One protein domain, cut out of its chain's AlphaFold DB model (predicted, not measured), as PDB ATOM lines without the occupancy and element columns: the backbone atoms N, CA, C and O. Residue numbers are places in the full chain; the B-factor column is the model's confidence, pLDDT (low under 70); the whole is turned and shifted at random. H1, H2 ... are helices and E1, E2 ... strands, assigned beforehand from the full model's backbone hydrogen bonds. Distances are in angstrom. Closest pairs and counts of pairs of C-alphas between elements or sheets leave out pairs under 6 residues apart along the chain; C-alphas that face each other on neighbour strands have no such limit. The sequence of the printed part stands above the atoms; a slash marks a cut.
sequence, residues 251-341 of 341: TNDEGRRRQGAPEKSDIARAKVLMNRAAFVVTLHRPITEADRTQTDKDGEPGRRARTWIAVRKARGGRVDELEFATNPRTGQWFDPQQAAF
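AT A GLANCE: This is residues 251 to 341 of the 341 residues of the protein "SF4 helicase domain-containing protein" of Deinococcus reticulitermitis (UniProt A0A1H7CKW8). A narrow, twisted sheet of three strands, E1, E2 and E3, runs through the middle, with three short helices strung out in loops beyond its E1 edge and a tail, residues 335 to 341, leading away beyond its E3 edge. H2 and H3 lie toward opposite ends of the sheet, with H1 between them. The printed part has 91 residues with three named helices and three named strands, along the chain H1 H2 E1 H3 E2 E3; the sheet's order is E1 E2 E3, antiparallel. The class is mixed, helices and strands, with 37 residues in named elements, under half. The whole is only just loose, close to compact, with a radius of gyration of the C-alphas of 14.8 A, and flat, spanning 39 by 38 by 19 A.

IN THESE COORDINATES: E1 is residues 279 to 284, 16.2 A, from C-alpha 279 at (-12.560, 21.084, -10.086). E2 is residues 307 to 314, 20.0 A, and E3 residues 320 to 326, 18.9 A, ending at C-alpha 326 (-16.133, 9.814, -29.842). H1 is residues 253 to 257, H2 residues 271 to 276 and H3 residues 289 to 293; their lengths are 6.3 A, 9.5 A and 6.5 A.

HOW THE PARTS SIT: E1 and E2 are antiparallel at 158 degrees, with N 282 and O 310 2.9 A apart, within hydrogen-bond range. E2 and E3 form a hairpin at 156 degrees, with N 322 and O 309 at 2.8 A. H2 is only just on the sheet, with 5 pairs of C-alphas within 10 A, and only grazes it with residues 273 to 275; its closest C-alpha pair with E1 is Met 274 and Val 280, 6.8 A. H1 and H3 are not on the sheet. Every O i to N i+4 pair is within range in H1 and H3, 1 of 2 in H2.

THE WHOLE: The two farthest C-alphas, of Lys 297 and Gly 316, are 44.5 A apart. The printed part has no cut. The links H1 to H2 and H3 to E2 are long, 13 residues each. Residues 287 to 306 and 338 to 341 have pLDDT under 70.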
ATOM      1  N   THR A 251      -1.084  11.740 -15.638       91.50
ATOM      2  CA  THR A 251      -1.214  10.796 -14.527       91.50
ATOM      3  C   THR A 251       0.131  10.155 -14.194       91.50
ATOM      4  O   THR A 251       0.956   9.903 -15.080       91.50
ATOM      5  N   ASN A 252       0.331   9.838 -12.916       91.19
ATOM      6  CA  ASN A 252       1.445   9.023 -12.443       91.19
ATOM      7  C   ASN A 252       1.322   7.560 -12.926       91.19
ATOM      8  O   ASN A 252       0.317   7.162 -13.523       91.19
ATOM      9  N   ASP A 253       2.341   6.747 -12.646       90.25
ATOM     10  CA  ASP A 253       2.384   5.343 -13.075       90.25
ATOM     11  C   ASP A 253       1.236   4.494 -12.511       90.25
ATOM     12  O   ASP A 253       0.770   3.569 -13.176       90.25
ATOM     13  N   GLU A 254       0.752   4.806 -11.306       90.00
ATOM     14  CA  GLU A 254      -0.396   4.121 -10.701       90.00
ATOM     15  C   GLU A 254      -1.678   4.400 -11.494       90.00
ATOM     16  O   GLU A 254      -2.373   3.462 -11.885       90.00
ATOM     17  N   GLY A 255      -1.938   5.669 -11.821       88.19
ATOM     18  CA  GLY A 255      -3.057   6.077 -12.668       88.19
ATOM     19  C   GLY A 255      -2.996   5.462 -14.061       88.19
ATOM     20  O   GLY A 255      -4.017   5.006 -14.567       88.19
ATOM     21  N   ARG A 256      -1.796   5.366 -14.654       84.69
ATOM     22  CA  ARG A 256      -1.590   4.729 -15.971       84.69
ATOM     23  C   ARG A 256      -1.904   3.230 -15.967       84.69
ATOM     24  O   ARG A 256      -2.321   2.693 -16.987       84.69
ATOM     25  N   ARG A 257      -1.686   2.540 -14.843       84.19
ATOM     26  CA  ARG A 257      -1.930   1.090 -14.706       84.19
ATOM     27  C   ARG A 257      -3.358   0.751 -14.283       84.19
ATOM     28  O   ARG A 257      -3.724  -0.426 -14.260       84.19
ATOM     29  N   ARG A 258      -4.162   1.751 -13.920       84.50
ATOM     30  CA  ARG A 258      -5.532   1.560 -13.442       84.50
ATOM     31  C   ARG A 258      -6.437   1.102 -14.593       84.50
ATOM     32  O   ARG A 258      -6.389   1.641 -15.690       84.50
ATOM     33  N   GLN A 259      -7.297   0.115 -14.334       78.88
ATOM     34  CA  GLN A 259      -8.252  -0.407 -15.329       78.88
ATOM     35  C   GLN A 259      -9.530   0.447 -15.481       78.88
ATOM     36  O   GLN A 259     -10.403   0.109 -16.272       78.88
ATOM     37  N   GLY A 260      -9.644   1.551 -14.740       82.56
ATOM     38  CA  GLY A 260     -10.765   2.495 -14.790       82.56
ATOM     39  C   GLY A 260     -10.262   3.932 -14.721       82.56
ATOM     40  O   GLY A 260      -9.051   4.160 -14.775       82.56
ATOM     41  N   ALA A 261     -11.163   4.912 -14.593       84.81
ATOM     42  CA  ALA A 261     -10.718   6.302 -14.596       84.81
ATOM     43  C   ALA A 261      -9.724   6.605 -13.470       84.81
ATOM     44  O   ALA A 261      -9.960   6.177 -12.334       84.81
ATOM     45  N   PRO A 262      -8.675   7.398 -13.761       90.00
ATOM     46  CA  PRO A 262      -7.756   7.876 -12.746       90.00
ATOM     47  C   PRO A 262      -8.509   8.508 -11.575       90.00
ATOM     48  O   PRO A 262      -9.524   9.198 -11.740       90.00
ATOM     49  N   GLU A 263      -8.023   8.261 -10.368       90.12
ATOM     50  CA  GLU A 263      -8.492   8.976  -9.194       90.12
ATOM     51  C   GLU A 263      -7.836  10.346  -9.116       90.12
ATOM     52  O   GLU A 263      -6.795  10.614  -9.718       90.12
ATOM     53  N   LYS A 264      -8.411  11.229  -8.294       87.38
ATOM     54  CA  LYS A 264      -7.785  12.527  -8.041       87.38
ATOM     55  C   LYS A 264      -6.352  12.375  -7.540       87.38
ATOM     56  O   LYS A 264      -5.580  13.246  -7.874       87.38
ATOM     57  N   SER A 265      -6.015  11.322  -6.780       89.12
ATOM     58  CA  SER A 265      -4.674  11.042  -6.233       89.12
ATOM     59  C   SER A 265      -3.622  10.711  -7.286       89.12
ATOM     60  O   SER A 265      -2.431  10.779  -6.975       89.12
ATOM     61  N   ASP A 266      -4.057  10.385  -8.501       91.69
ATOM     62  CA  ASP A 266      -3.212   9.847  -9.560       91.69
ATOM     63  C   ASP A 266      -2.574  10.958 -10.416       91.69
ATOM     64  O   ASP A 266      -1.834  10.668 -11.350       91.69
ATOM     65  N   ILE A 267      -2.820  12.241 -10.112       89.25
ATOM     66  CA  ILE A 267      -2.155  13.371 -10.785       89.25
ATOM     67  C   ILE A 267      -0.655  13.343 -10.463       89.25
ATOM     68  O   ILE A 267      -0.254  13.368  -9.292       89.25
ATOM     69  N   ALA A 268       0.178  13.310 -11.504       85.75
ATOM     70  CA  ALA A 268       1.627  13.260 -11.367       85.75
ATOM     71  C   ALA A 268       2.166  14.521 -10.685       85.75
ATOM     72  O   ALA A 268       1.729  15.631 -10.974       85.75
ATOM     73  N   ARG A 269       3.120  14.332  -9.760       80.94
ATOM     74  CA  ARG A 269       3.966  15.379  -9.137       80.94
ATOM     75  C   ARG A 269       3.237  16.546  -8.455       80.94
ATOM     76  O   ARG A 269       3.878  17.422  -7.886       80.94
ATOM     77  N   ALA A 270       1.908  16.514  -8.399       70.12
ATOM     78  CA  ALA A 270       1.106  17.659  -8.010       70.12
ATOM     79  C   ALA A 270      -0.093  17.284  -7.126       70.12
ATOM     80  O   ALA A 270      -1.208  17.782  -7.295       70.12
ATOM     81  N   LYS A 271       0.149  16.470  -6.086       78.62
ATOM     82  CA  LYS A 271      -0.838  16.210  -5.014       78.62
ATOM     83  C   LYS A 271      -1.451  17.490  -4.445       78.62
ATOM     84  O   LYS A 271      -2.623  17.519  -4.078       78.62
ATOM     85  N   VAL A 272      -0.691  18.580  -4.438       76.81
ATOM     86  CA  VAL A 272      -1.164  19.871  -3.936       76.81
ATOM     87  C   VAL A 272      -2.091  20.606  -4.915       76.81
ATOM     88  O   VAL A 272      -2.988  21.319  -4.452       76.81
ATOM     89  N   LEU A 273      -1.980  20.380  -6.235       77.31
ATOM     90  CA  LEU A 273      -2.958  20.905  -7.203       77.31
ATOM     91  C   LEU A 273      -4.364  20.421  -6.849       77.31
ATOM     92  O   LEU A 273      -5.299  21.220  -6.841       77.31
ATOM     93  N   MET A 274      -4.503  19.155  -6.441       82.44
ATOM     94  CA  MET A 274      -5.793  18.565  -6.069       82.44
ATOM     95  C   MET A 274      -6.476  19.333  -4.939       82.44
ATOM     96  O   MET A 274      -7.690  19.519  -4.966       82.44
ATOM     97  N   ASN A 275      -5.724  19.791  -3.936       85.62
ATOM     98  CA  ASN A 275      -6.291  20.486  -2.778       85.62
ATOM     99  C   ASN A 275      -6.775  21.894  -3.143       85.62
ATOM    100  O   ASN A 275      -7.828  22.333  -2.663       85.62
ATOM    101  N   ARG A 276      -6.061  22.564  -4.052       89.31
ATOM    102  CA  ARG A 276      -6.343  23.942  -4.476       89.31
ATOM    103  C   ARG A 276      -7.396  24.039  -5.569       89.31
ATOM    104  O   ARG A 276      -8.230  24.943  -5.518       89.31
ATOM    105  N   ALA A 277      -7.398  23.092  -6.502       91.69
ATOM    106  CA  ALA A 277      -8.310  23.083  -7.632       91.69
ATOM    107  C   ALA A 277      -9.772  23.085  -7.162       91.69
ATOM    108  O   ALA A 277     -10.150  22.348  -6.243       91.69
ATOM    109  N   ALA A 278     -10.598  23.932  -7.776       92.25
ATOM    110  CA  ALA A 278     -12.042  23.911  -7.550       92.25
ATOM    111  C   ALA A 278     -12.665  22.659  -8.178       92.25
ATOM    112  O   ALA A 278     -13.527  22.032  -7.563       92.25
ATOM    113  N   PHE A 279     -12.155  22.268  -9.347       92.62
ATOM    114  CA  PHE A 279     -12.560  21.084 -10.086       92.62
ATOM    115  C   PHE A 279     -11.343  20.228 -10.408       92.62
ATOM    116  O   PHE A 279     -10.282  20.757 -10.730       92.62
ATOM    117  N   VAL A 280     -11.499  18.912 -10.316       92.69
ATOM    118  CA  VAL A 280     -10.528  17.951 -10.845       92.69
ATOM    119  C   VAL A 280     -11.291  17.067 -11.802       92.69
ATOM    120  O   VAL A 280     -12.254  16.418 -11.394       92.69
ATOM    121  N   VAL A 281     -10.865  17.074 -13.056       92.19
ATOM    122  CA  VAL A 281     -11.461  16.288 -14.129       92.19
ATOM    123  C   VAL A 281     -10.394  15.340 -14.645       92.19
ATOM    124  O   VAL A 281      -9.274  15.761 -14.919       92.19
ATOM    125  N   THR A 282     -10.731  14.062 -14.740       92.00
ATOM    126  CA  THR A 282      -9.856  13.029 -15.288       92.00
ATOM    127  C   THR A 282     -10.470  12.491 -16.561       92.00
ATOM    128  O   THR A 282     -11.667  12.202 -16.603       92.00
ATOM    129  N   LEU A 283      -9.640  12.334 -17.581       90.44
ATOM    130  CA  LEU A 283     -10.008  11.672 -18.821       90.44
ATOM    131  C   LEU A 283      -9.602  10.209 -18.709       90.44
ATOM    132  O   LEU A 283      -8.493   9.910 -18.263       90.44
ATOM    133  N   HIS A 284     -10.488   9.297 -19.090       87.25
ATOM    134  CA  HIS A 284     -10.114   7.899 -19.228       87.25
ATOM    135  C   HIS A 284     -10.774   7.263 -20.432       87.25
ATOM    136  O   HIS A 284     -11.895   7.593 -20.810       87.25
ATOM    137  N   ARG A 285     -10.051   6.329 -21.029       82.25
ATOM    138  CA  ARG A 285     -10.510   5.549 -22.163       82.25
ATOM    139  C   ARG A 285     -10.368   4.087 -21.760       82.25
ATOM    140  O   ARG A 285      -9.240   3.594 -21.752       82.25
ATOM    141  N   PRO A 286     -11.447   3.420 -21.310       73.69
ATOM    142  CA  PRO A 286     -11.354   2.039 -20.876       73.69
ATOM    143  C   PRO A 286     -10.894   1.196 -22.061       73.69
ATOM    144  O   PRO A 286     -11.512   1.204 -23.125       73.69
ATOM    145  N   ILE A 287      -9.772   0.511 -21.875       67.94
ATOM    146  CA  ILE A 287      -9.200  -0.380 -22.878       67.94
ATOM    147  C   ILE A 287      -9.870  -1.734 -22.684       67.94
ATOM    148  O   ILE A 287      -9.557  -2.450 -21.729       67.94
ATOM    149  N   THR A 288     -10.803  -2.088 -23.563       69.31
ATOM    150  CA  THR A 288     -11.432  -3.410 -23.521       69.31
ATOM    151  C   THR A 288     -10.464  -4.483 -24.023       69.31
ATOM    152  O   THR A 288      -9.484  -4.203 -24.712       69.31
ATOM    153  N   GLU A 289     -10.730  -5.750 -23.708       67.19
ATOM    154  CA  GLU A 289      -9.958  -6.876 -24.255       67.19
ATOM    155  C   GLU A 289     -10.047  -6.940 -25.795       67.19
ATOM    156  O   GLU A 289      -9.076  -7.273 -26.476       67.19
ATOM    157  N   ALA A 290     -11.175  -6.496 -26.361       64.25
ATOM    158  CA  ALA A 290     -11.334  -6.300 -27.800       64.25
ATOM    159  C   ALA A 290     -10.438  -5.166 -28.343       64.25
ATOM    160  O   ALA A 290      -9.879  -5.301 -29.426       64.25
ATOM    161  N   ASP A 291     -10.231  -4.082 -27.587       62.50
ATOM    162  CA  ASP A 291      -9.300  -3.016 -27.984       62.50
ATOM    163  C   ASP A 291      -7.842  -3.480 -27.918       62.50
ATOM    164  O   ASP A 291      -7.058  -3.123 -28.789       62.50
ATOM    165  N   ARG A 292      -7.489  -4.326 -26.936       62.06
ATOM    166  CA  ARG A 292      -6.144  -4.928 -26.811       62.06
ATOM    167  C   ARG A 292      -5.787  -5.855 -27.969       62.06
ATOM    168  O   ARG A 292      -4.609  -6.037 -28.257       62.06
ATOM    169  N   THR A 293      -6.792  -6.462 -28.597       62.94
ATOM    170  CA  THR A 293      -6.624  -7.336 -29.769       62.94
ATOM    171  C   THR A 293      -6.708  -6.573 -31.094       62.94
ATOM    172  O   THR A 293      -6.256  -7.084 -32.115       62.94
ATOM    173  N   GLN A 294      -7.238  -5.344 -31.079       55.97
ATOM    174  CA  GLN A 294      -7.247  -4.393 -32.200       55.97
ATOM    175  C   GLN A 294      -6.169  -3.309 -32.076       55.97
ATOM    176  O   GLN A 294      -6.267  -2.273 -32.742       55.97
ATOM    177  N   THR A 295      -5.168  -3.519 -31.221       51.00
ATOM    178  CA  THR A 295      -4.058  -2.585 -31.065       51.00
ATOM    179  C   THR A 295      -3.368  -2.360 -32.402       51.00
ATOM    180  O   THR A 295      -3.210  -3.274 -33.220       51.00
ATOM    181  N   ASP A 296      -2.985  -1.113 -32.653       55.56
ATOM    182  CA  ASP A 296      -2.038  -0.838 -33.722       55.56
ATOM    183  C   ASP A 296      -0.663  -1.446 -33.381       55.56
ATOM    184  O   ASP A 296      -0.466  -2.092 -32.349       55.56
ATOM    185  N   LYS A 297       0.309  -1.279 -34.280       48.75
ATOM    186  CA  LYS A 297       1.654  -1.850 -34.109       48.75
ATOM    187  C   LYS A 297       2.368  -1.358 -32.839       48.75
ATOM    188  O   LYS A 297       3.338  -2.001 -32.443       48.75
ATOM    189  N   ASP A 298       1.877  -0.287 -32.216       54.19
ATOM    190  CA  ASP A 298       2.472   0.361 -31.050       54.19
ATOM    191  C   ASP A 298       1.745   0.007 -29.735       54.19
ATOM    192  O   ASP A 298       2.189   0.402 -28.657       54.19
ATOM    193  N   GLY A 299       0.681  -0.808 -29.789       53.56
ATOM    194  CA  GLY A 299      -0.022  -1.300 -28.599       53.56
ATOM    195  C   GLY A 299      -1.119  -0.372 -28.071       53.56
ATOM    196  O   GLY A 299      -1.658  -0.637 -26.993       53.56
ATOM    197  N   GLU A 300      -1.479   0.680 -28.810       52.16
ATOM    198  CA  GLU A 300      -2.488   1.653 -28.385       52.16
ATOM    199  C   GLU A 300      -3.920   1.180 -28.713       52.16
ATOM    200  O   GLU A 300      -4.153   0.542 -29.746       52.16
ATOM    201  N   PRO A 301      -4.926   1.479 -27.862       52.53
ATOM    202  CA  PRO A 301      -6.318   1.108 -28.109       52.53
ATOM    203  C   PRO A 301      -6.822   1.733 -29.412       52.53
ATOM    204  O   PRO A 301      -6.794   2.961 -29.576       52.53
ATOM    205  N   GLY A 302      -7.374   0.910 -30.309       56.09
ATOM    206  CA  GLY A 302      -7.920   1.373 -31.585       56.09
ATOM    207  C   GLY A 302      -8.883   2.560 -31.420       56.09
ATOM    208  O   GLY A 302      -9.552   2.706 -30.396       56.09
ATOM    209  N   ARG A 303      -8.993   3.441 -32.430       56.47
ATOM    210  CA  ARG A 303      -9.764   4.719 -32.427       56.47
ATOM    211  C   ARG A 303     -11.273   4.624 -32.076       56.47
ATOM    212  O   ARG A 303     -11.978   5.622 -32.156       56.47
ATOM    213  N   ARG A 304     -11.784   3.449 -31.683       55.75
ATOM    214  CA  ARG A 304     -13.192   3.167 -31.352       55.75
ATOM    215  C   ARG A 304     -13.526   3.085 -29.857       55.75
ATOM    216  O   ARG A 304     -14.705   3.160 -29.531       55.75
ATOM    217  N   ALA A 305     -12.549   2.967 -28.956       60.81
ATOM    218  CA  ALA A 305     -12.832   2.983 -27.517       60.81
ATOM    219  C   ALA A 305     -13.464   4.322 -27.085       60.81
ATOM    220  O   ALA A 305     -12.989   5.391 -27.489       60.81
ATOM    221  N   ARG A 306     -14.546   4.239 -26.300       67.88
ATOM    222  CA  ARG A 306     -15.321   5.382 -25.785       67.88
ATOM    223  C   ARG A 306     -14.483   6.193 -24.802       67.88
ATOM    224  O   ARG A 306     -13.678   5.611 -24.078       67.88
ATOM    225  N   THR A 307     -14.675   7.509 -24.756       77.69
ATOM    226  CA  THR A 307     -13.931   8.369 -23.829       77.69
ATOM    227  C   THR A 307     -14.838   8.820 -22.704       77.69
ATOM    228  O   THR A 307     -15.965   9.235 -22.916       77.69
ATOM    229  N   TRP A 308     -14.343   8.755 -21.485       78.44
ATOM    230  CA  TRP A 308     -15.090   9.105 -20.294       78.44
ATOM    231  C   TRP A 308     -14.429  10.304 -19.638       78.44
ATOM    232  O   TRP A 308     -13.210  10.328 -19.427       78.44
ATOM    233  N   ILE A 309     -15.250  11.285 -19.288       83.25
ATOM    234  CA  ILE A 309     -14.851  12.437 -18.495       83.25
ATOM    235  C   ILE A 309     -15.392  12.220 -17.091       83.25
ATOM    236  O   ILE A 309     -16.598  12.176 -16.868       83.25
ATOM    237  N   ALA A 310     -14.497  12.115 -16.123       81.62
ATOM    238  CA  ALA A 310     -14.876  11.922 -14.739       81.62
ATOM    239  C   ALA A 310     -14.530  13.150 -13.894       81.62
ATOM    240  O   ALA A 310     -13.369  13.549 -13.787       81.62
ATOM    241  N   VAL A 311     -15.535  13.740 -13.250       84.69
ATOM    242  CA  VAL A 311     -15.372  14.843 -12.300       84.69
ATOM    243  C   VAL A 311     -15.017  14.250 -10.942       84.69
ATOM    244  O   VAL A 311     -15.883  13.845 -10.179       84.69
ATOM    245  N   ARG A 312     -13.726  14.212 -10.608       86.19
ATOM    246  CA  ARG A 312     -13.190  13.643  -9.355       86.19
ATOM    247  C   ARG A 312     -13.250  14.596  -8.166       86.19
ATOM    248  O   ARG A 312     -13.093  14.179  -7.015       86.19
ATOM    249  N   LYS A 313     -13.457  15.885  -8.427       88.62
ATOM    250  CA  LYS A 313     -13.685  16.917  -7.413       88.62
ATOM    251  C   LYS A 313     -14.526  18.035  -8.014       88.62
ATOM    252  O   LYS A 313     -14.214  18.490  -9.109       88.62
ATOM    253  N   ALA A 314     -15.502  18.527  -7.257       90.88
ATOM    254  CA  ALA A 314     -16.255  19.738  -7.569       90.88
ATOM    255  C   ALA A 314     -16.549  20.513  -6.275       90.88
ATOM    256  O   ALA A 314     -17.329  20.070  -5.432       90.88
ATOM    257  N   ARG A 315     -15.908  21.670  -6.073       86.19
ATOM    258  CA  ARG A 315     -16.186  22.530  -4.914       86.19
ATOM    259  C   ARG A 315     -17.569  23.167  -5.088       86.19
ATOM    260  O   ARG A 315     -17.725  24.059  -5.912       86.19
ATOM    261  N   GLY A 316     -18.543  22.720  -4.294       83.06
ATOM    262  CA  GLY A 316     -19.933  23.189  -4.377       83.06
ATOM    263  C   GLY A 316     -20.774  22.490  -5.452       83.06
ATOM    264  O   GLY A 316     -21.857  22.968  -5.766       83.06
ATOM    265  N   GLY A 317     -20.289  21.375  -6.009       87.06
ATOM    266  CA  GLY A 317     -21.001  20.579  -7.009       87.06
ATOM    267  C   GLY A 317     -21.029  19.093  -6.658       87.06
ATOM    268  O   GLY A 317     -20.655  18.693  -5.554       87.06
ATOM    269  N   ARG A 318     -21.470  18.272  -7.614       85.69
ATOM    270  CA  ARG A 318     -21.454  16.809  -7.502       85.69
ATOM    271  C   ARG A 318     -20.234  16.237  -8.223       85.69
ATOM    272  O   ARG A 318     -19.780  16.782  -9.224       85.69
ATOM    273  N   VAL A 319     -19.690  15.167  -7.654       87.19
ATOM    274  CA  VAL A 319     -18.765  14.260  -8.343       87.19
ATOM    275  C   VAL A 319     -19.630  13.396  -9.246       87.19
ATOM    276  O   VAL A 319     -20.643  12.877  -8.780       87.19
ATOM    277  N   ASP A 320     -19.251  13.292 -10.512       85.62
ATOM    278  CA  ASP A 320     -20.021  12.572 -11.521       85.62
ATOM    279  C   ASP A 320     -19.089  11.981 -12.581       85.62
ATOM    280  O   ASP A 320     -17.942  12.419 -12.731       85.62
ATOM    281  N   GLU A 321     -19.580  10.992 -13.313       83.56
ATOM    282  CA  GLU A 321     -18.908  10.422 -14.474       83.56
ATOM    283  C   GLU A 321     -19.806  10.573 -15.691       83.56
ATOM    284  O   GLU A 321     -20.926  10.074 -15.728       83.56
ATOM    285  N   LEU A 322     -19.288  11.271 -16.695       81.81
ATOM    286  CA  LEU A 322     -19.977  11.501 -17.949       81.81
ATOM    287  C   LEU A 322     -19.276  10.703 -19.039       81.81
ATOM    288  O   LEU A 322     -18.083  10.872 -19.311       81.81
ATOM    289  N   GLU A 323     -20.035   9.813 -19.661       81.94
ATOM    290  CA  GLU A 323     -19.600   9.100 -20.849       81.94
ATOM    291  C   GLU A 323     -19.714  10.029 -22.056       81.94
ATOM    292  O   GLU A 323     -20.773  10.596 -22.303       81.94
ATOM    293  N   PHE A 324     -18.638  10.165 -22.828       81.38
ATOM    294  CA  PHE A 324     -18.656  10.853 -24.112       81.38
ATOM    295  C   PHE A 324     -18.456   9.838 -25.234       81.38
ATOM    296  O   PHE A 324     -17.532   9.016 -25.245       81.38
ATOM    297  N   ALA A 325     -19.319   9.918 -26.236       76.94
ATOM    298  CA  ALA A 325     -19.083   9.215 -27.476       76.94
ATOM    299  C   ALA A 325     -18.023   9.977 -28.281       76.94
ATOM    300  O   ALA A 325     -17.952  11.205 -28.267       76.94
ATOM    301  N   THR A 326     -17.166   9.239 -28.980       78.88
ATOM    302  CA  THR A 326     -16.133   9.814 -29.842       78.88
ATOM    303  C   THR A 326     -16.442   9.440 -31.280       78.88
ATOM    304  O   THR A 326     -16.660   8.270 -31.591       78.88
ATOM    305  N   ASN A 327     -16.450  10.422 -32.177       78.31
ATOM    306  CA  ASN A 327     -16.549  10.167 -33.602       78.31
ATOM    307  C   ASN A 327     -15.242   9.496 -34.061       78.31
ATOM    308  O   ASN A 327     -14.199  10.153 -34.055       78.31
ATOM    309  N   PRO A 328     -15.253   8.224 -34.495       74.44
ATOM    310  CA  PRO A 328     -14.020   7.499 -34.807       74.44
ATOM    311  C   PRO A 328     -13.294   8.057 -36.039       74.44
ATOM    312  O   PRO A 328     -12.107   7.790 -36.230       74.44
ATOM    313  N   ARG A 329     -13.995   8.826 -36.887       81.38
ATOM    314  CA  ARG A 329     -13.407   9.495 -38.050       81.38
ATOM    315  C   ARG A 329     -12.702  10.783 -37.638       81.38
ATOM    316  O   ARG A 329     -11.550  10.973 -38.014       81.38
ATOM    317  N   THR A 330     -13.385  11.664 -36.906       84.31
ATOM    318  CA  THR A 330     -12.894  13.029 -36.623       84.31
ATOM    319  C   THR A 330     -12.193  13.167 -35.274       84.31
ATOM    320  O   THR A 330     -11.452  14.126 -35.079       84.31
ATOM    321  N   GLY A 331     -12.410  12.244 -34.340       81.75
ATOM    322  CA  GLY A 331     -11.969  12.362 -32.951       81.75
ATOM    323  C   GLY A 331     -12.816  13.324 -32.108       81.75
ATOM    324  O   GLY A 331     -12.524  13.494 -30.932       81.75
ATOM    325  N   GLN A 332     -13.865  13.938 -32.670       82.69
ATOM    326  CA  GLN A 332     -14.751  14.837 -31.924       82.69
ATOM    327  C   GLN A 332     -15.531  14.078 -30.859       82.69
ATOM    328  O   GLN A 332     -16.017  12.972 -31.108       82.69
ATOM    329  N   TRP A 333     -15.669  14.686 -29.687       83.38
ATOM    330  CA  TRP A 333     -16.471  14.143 -28.600       83.38
ATOM    331  C   TRP A 333     -17.864  14.751 -28.636       83.38
ATOM    332  O   TRP A 333     -18.024  15.929 -28.951       83.38
ATOM    333  N   PHE A 334     -18.863  13.946 -28.309       79.75
ATOM    334  CA  PHE A 334     -20.240  14.386 -28.159       79.75
ATOM    335  C   PHE A 334     -20.872  13.658 -26.979       79.75
ATOM    336  O   PHE A 334     -20.553  12.499 -26.702       79.75
ATOM    337  N   ASP A 335     -21.733  14.367 -26.263       80.00
ATOM    338  CA  ASP A 335     -22.516  13.790 -25.182       80.00
ATOM    339  C   ASP A 335     -23.590  12.874 -25.807       80.00
ATOM    340  O   ASP A 335     -24.423  13.359 -26.573       80.00
ATOM    341  N   PRO A 336     -23.568  11.552 -25.551       73.12
ATOM    342  CA  PRO A 336     -24.540  10.621 -26.114       73.12
ATOM    343  C   PRO A 336     -25.942  10.793 -25.515       73.12
ATOM    344  O   PRO A 336     -26.911  10.322 -26.106       73.12
ATOM    345  N   GLN A 337     -26.059  11.430 -24.346       75.25
ATOM    346  CA  GLN A 337     -27.337  11.746 -23.706       75.25
ATOM    347  C   GLN A 337     -27.917  13.055 -24.238       75.25
ATOM    348  O   GLN A 337     -29.130  13.270 -24.193       75.25
ATOM    349  N   GLN A 338     -27.063  13.926 -24.772       67.44
ATOM    350  CA  GLN A 338     -27.510  15.090 -25.508       67.44
ATOM    351  C   GLN A 338     -28.094  14.608 -26.838       67.44
ATOM    352  O   GLN A 338     -27.395  14.019 -27.660       67.44
ATOM    353  N   ALA A 339     -29.402  14.810 -27.025       42.50
ATOM    354  CA  ALA A 339     -30.100  14.367 -28.225       42.50
ATOM    355  C   ALA A 339     -29.327  14.812 -29.477       42.50
ATOM    356  O   ALA A 339     -29.066  16.001 -29.659       42.50
ATOM    357  N   ALA A 340     -28.932  13.851 -30.316       43.47
ATOM    358  CA  ALA A 340     -28.392  14.149 -31.633       43.47
ATOM    359  C   ALA A 340     -29.513  14.825 -32.427       43.47
ATOM    360  O   ALA A 340     -30.532  14.197 -32.721       43.47
ATOM    361  N   PHE A 341     -29.361  16.119 -32.668       40.34
ATOM    362  CA  PHE A 341     -30.353  16.920 -33.368       40.34
ATOM    363  C   PHE A 341     -30.242  16.787 -34.881       40.34
ATOM    364  O   PHE A 341     -29.098  16.840 -35.388       40.34
TER     365      PHE A 341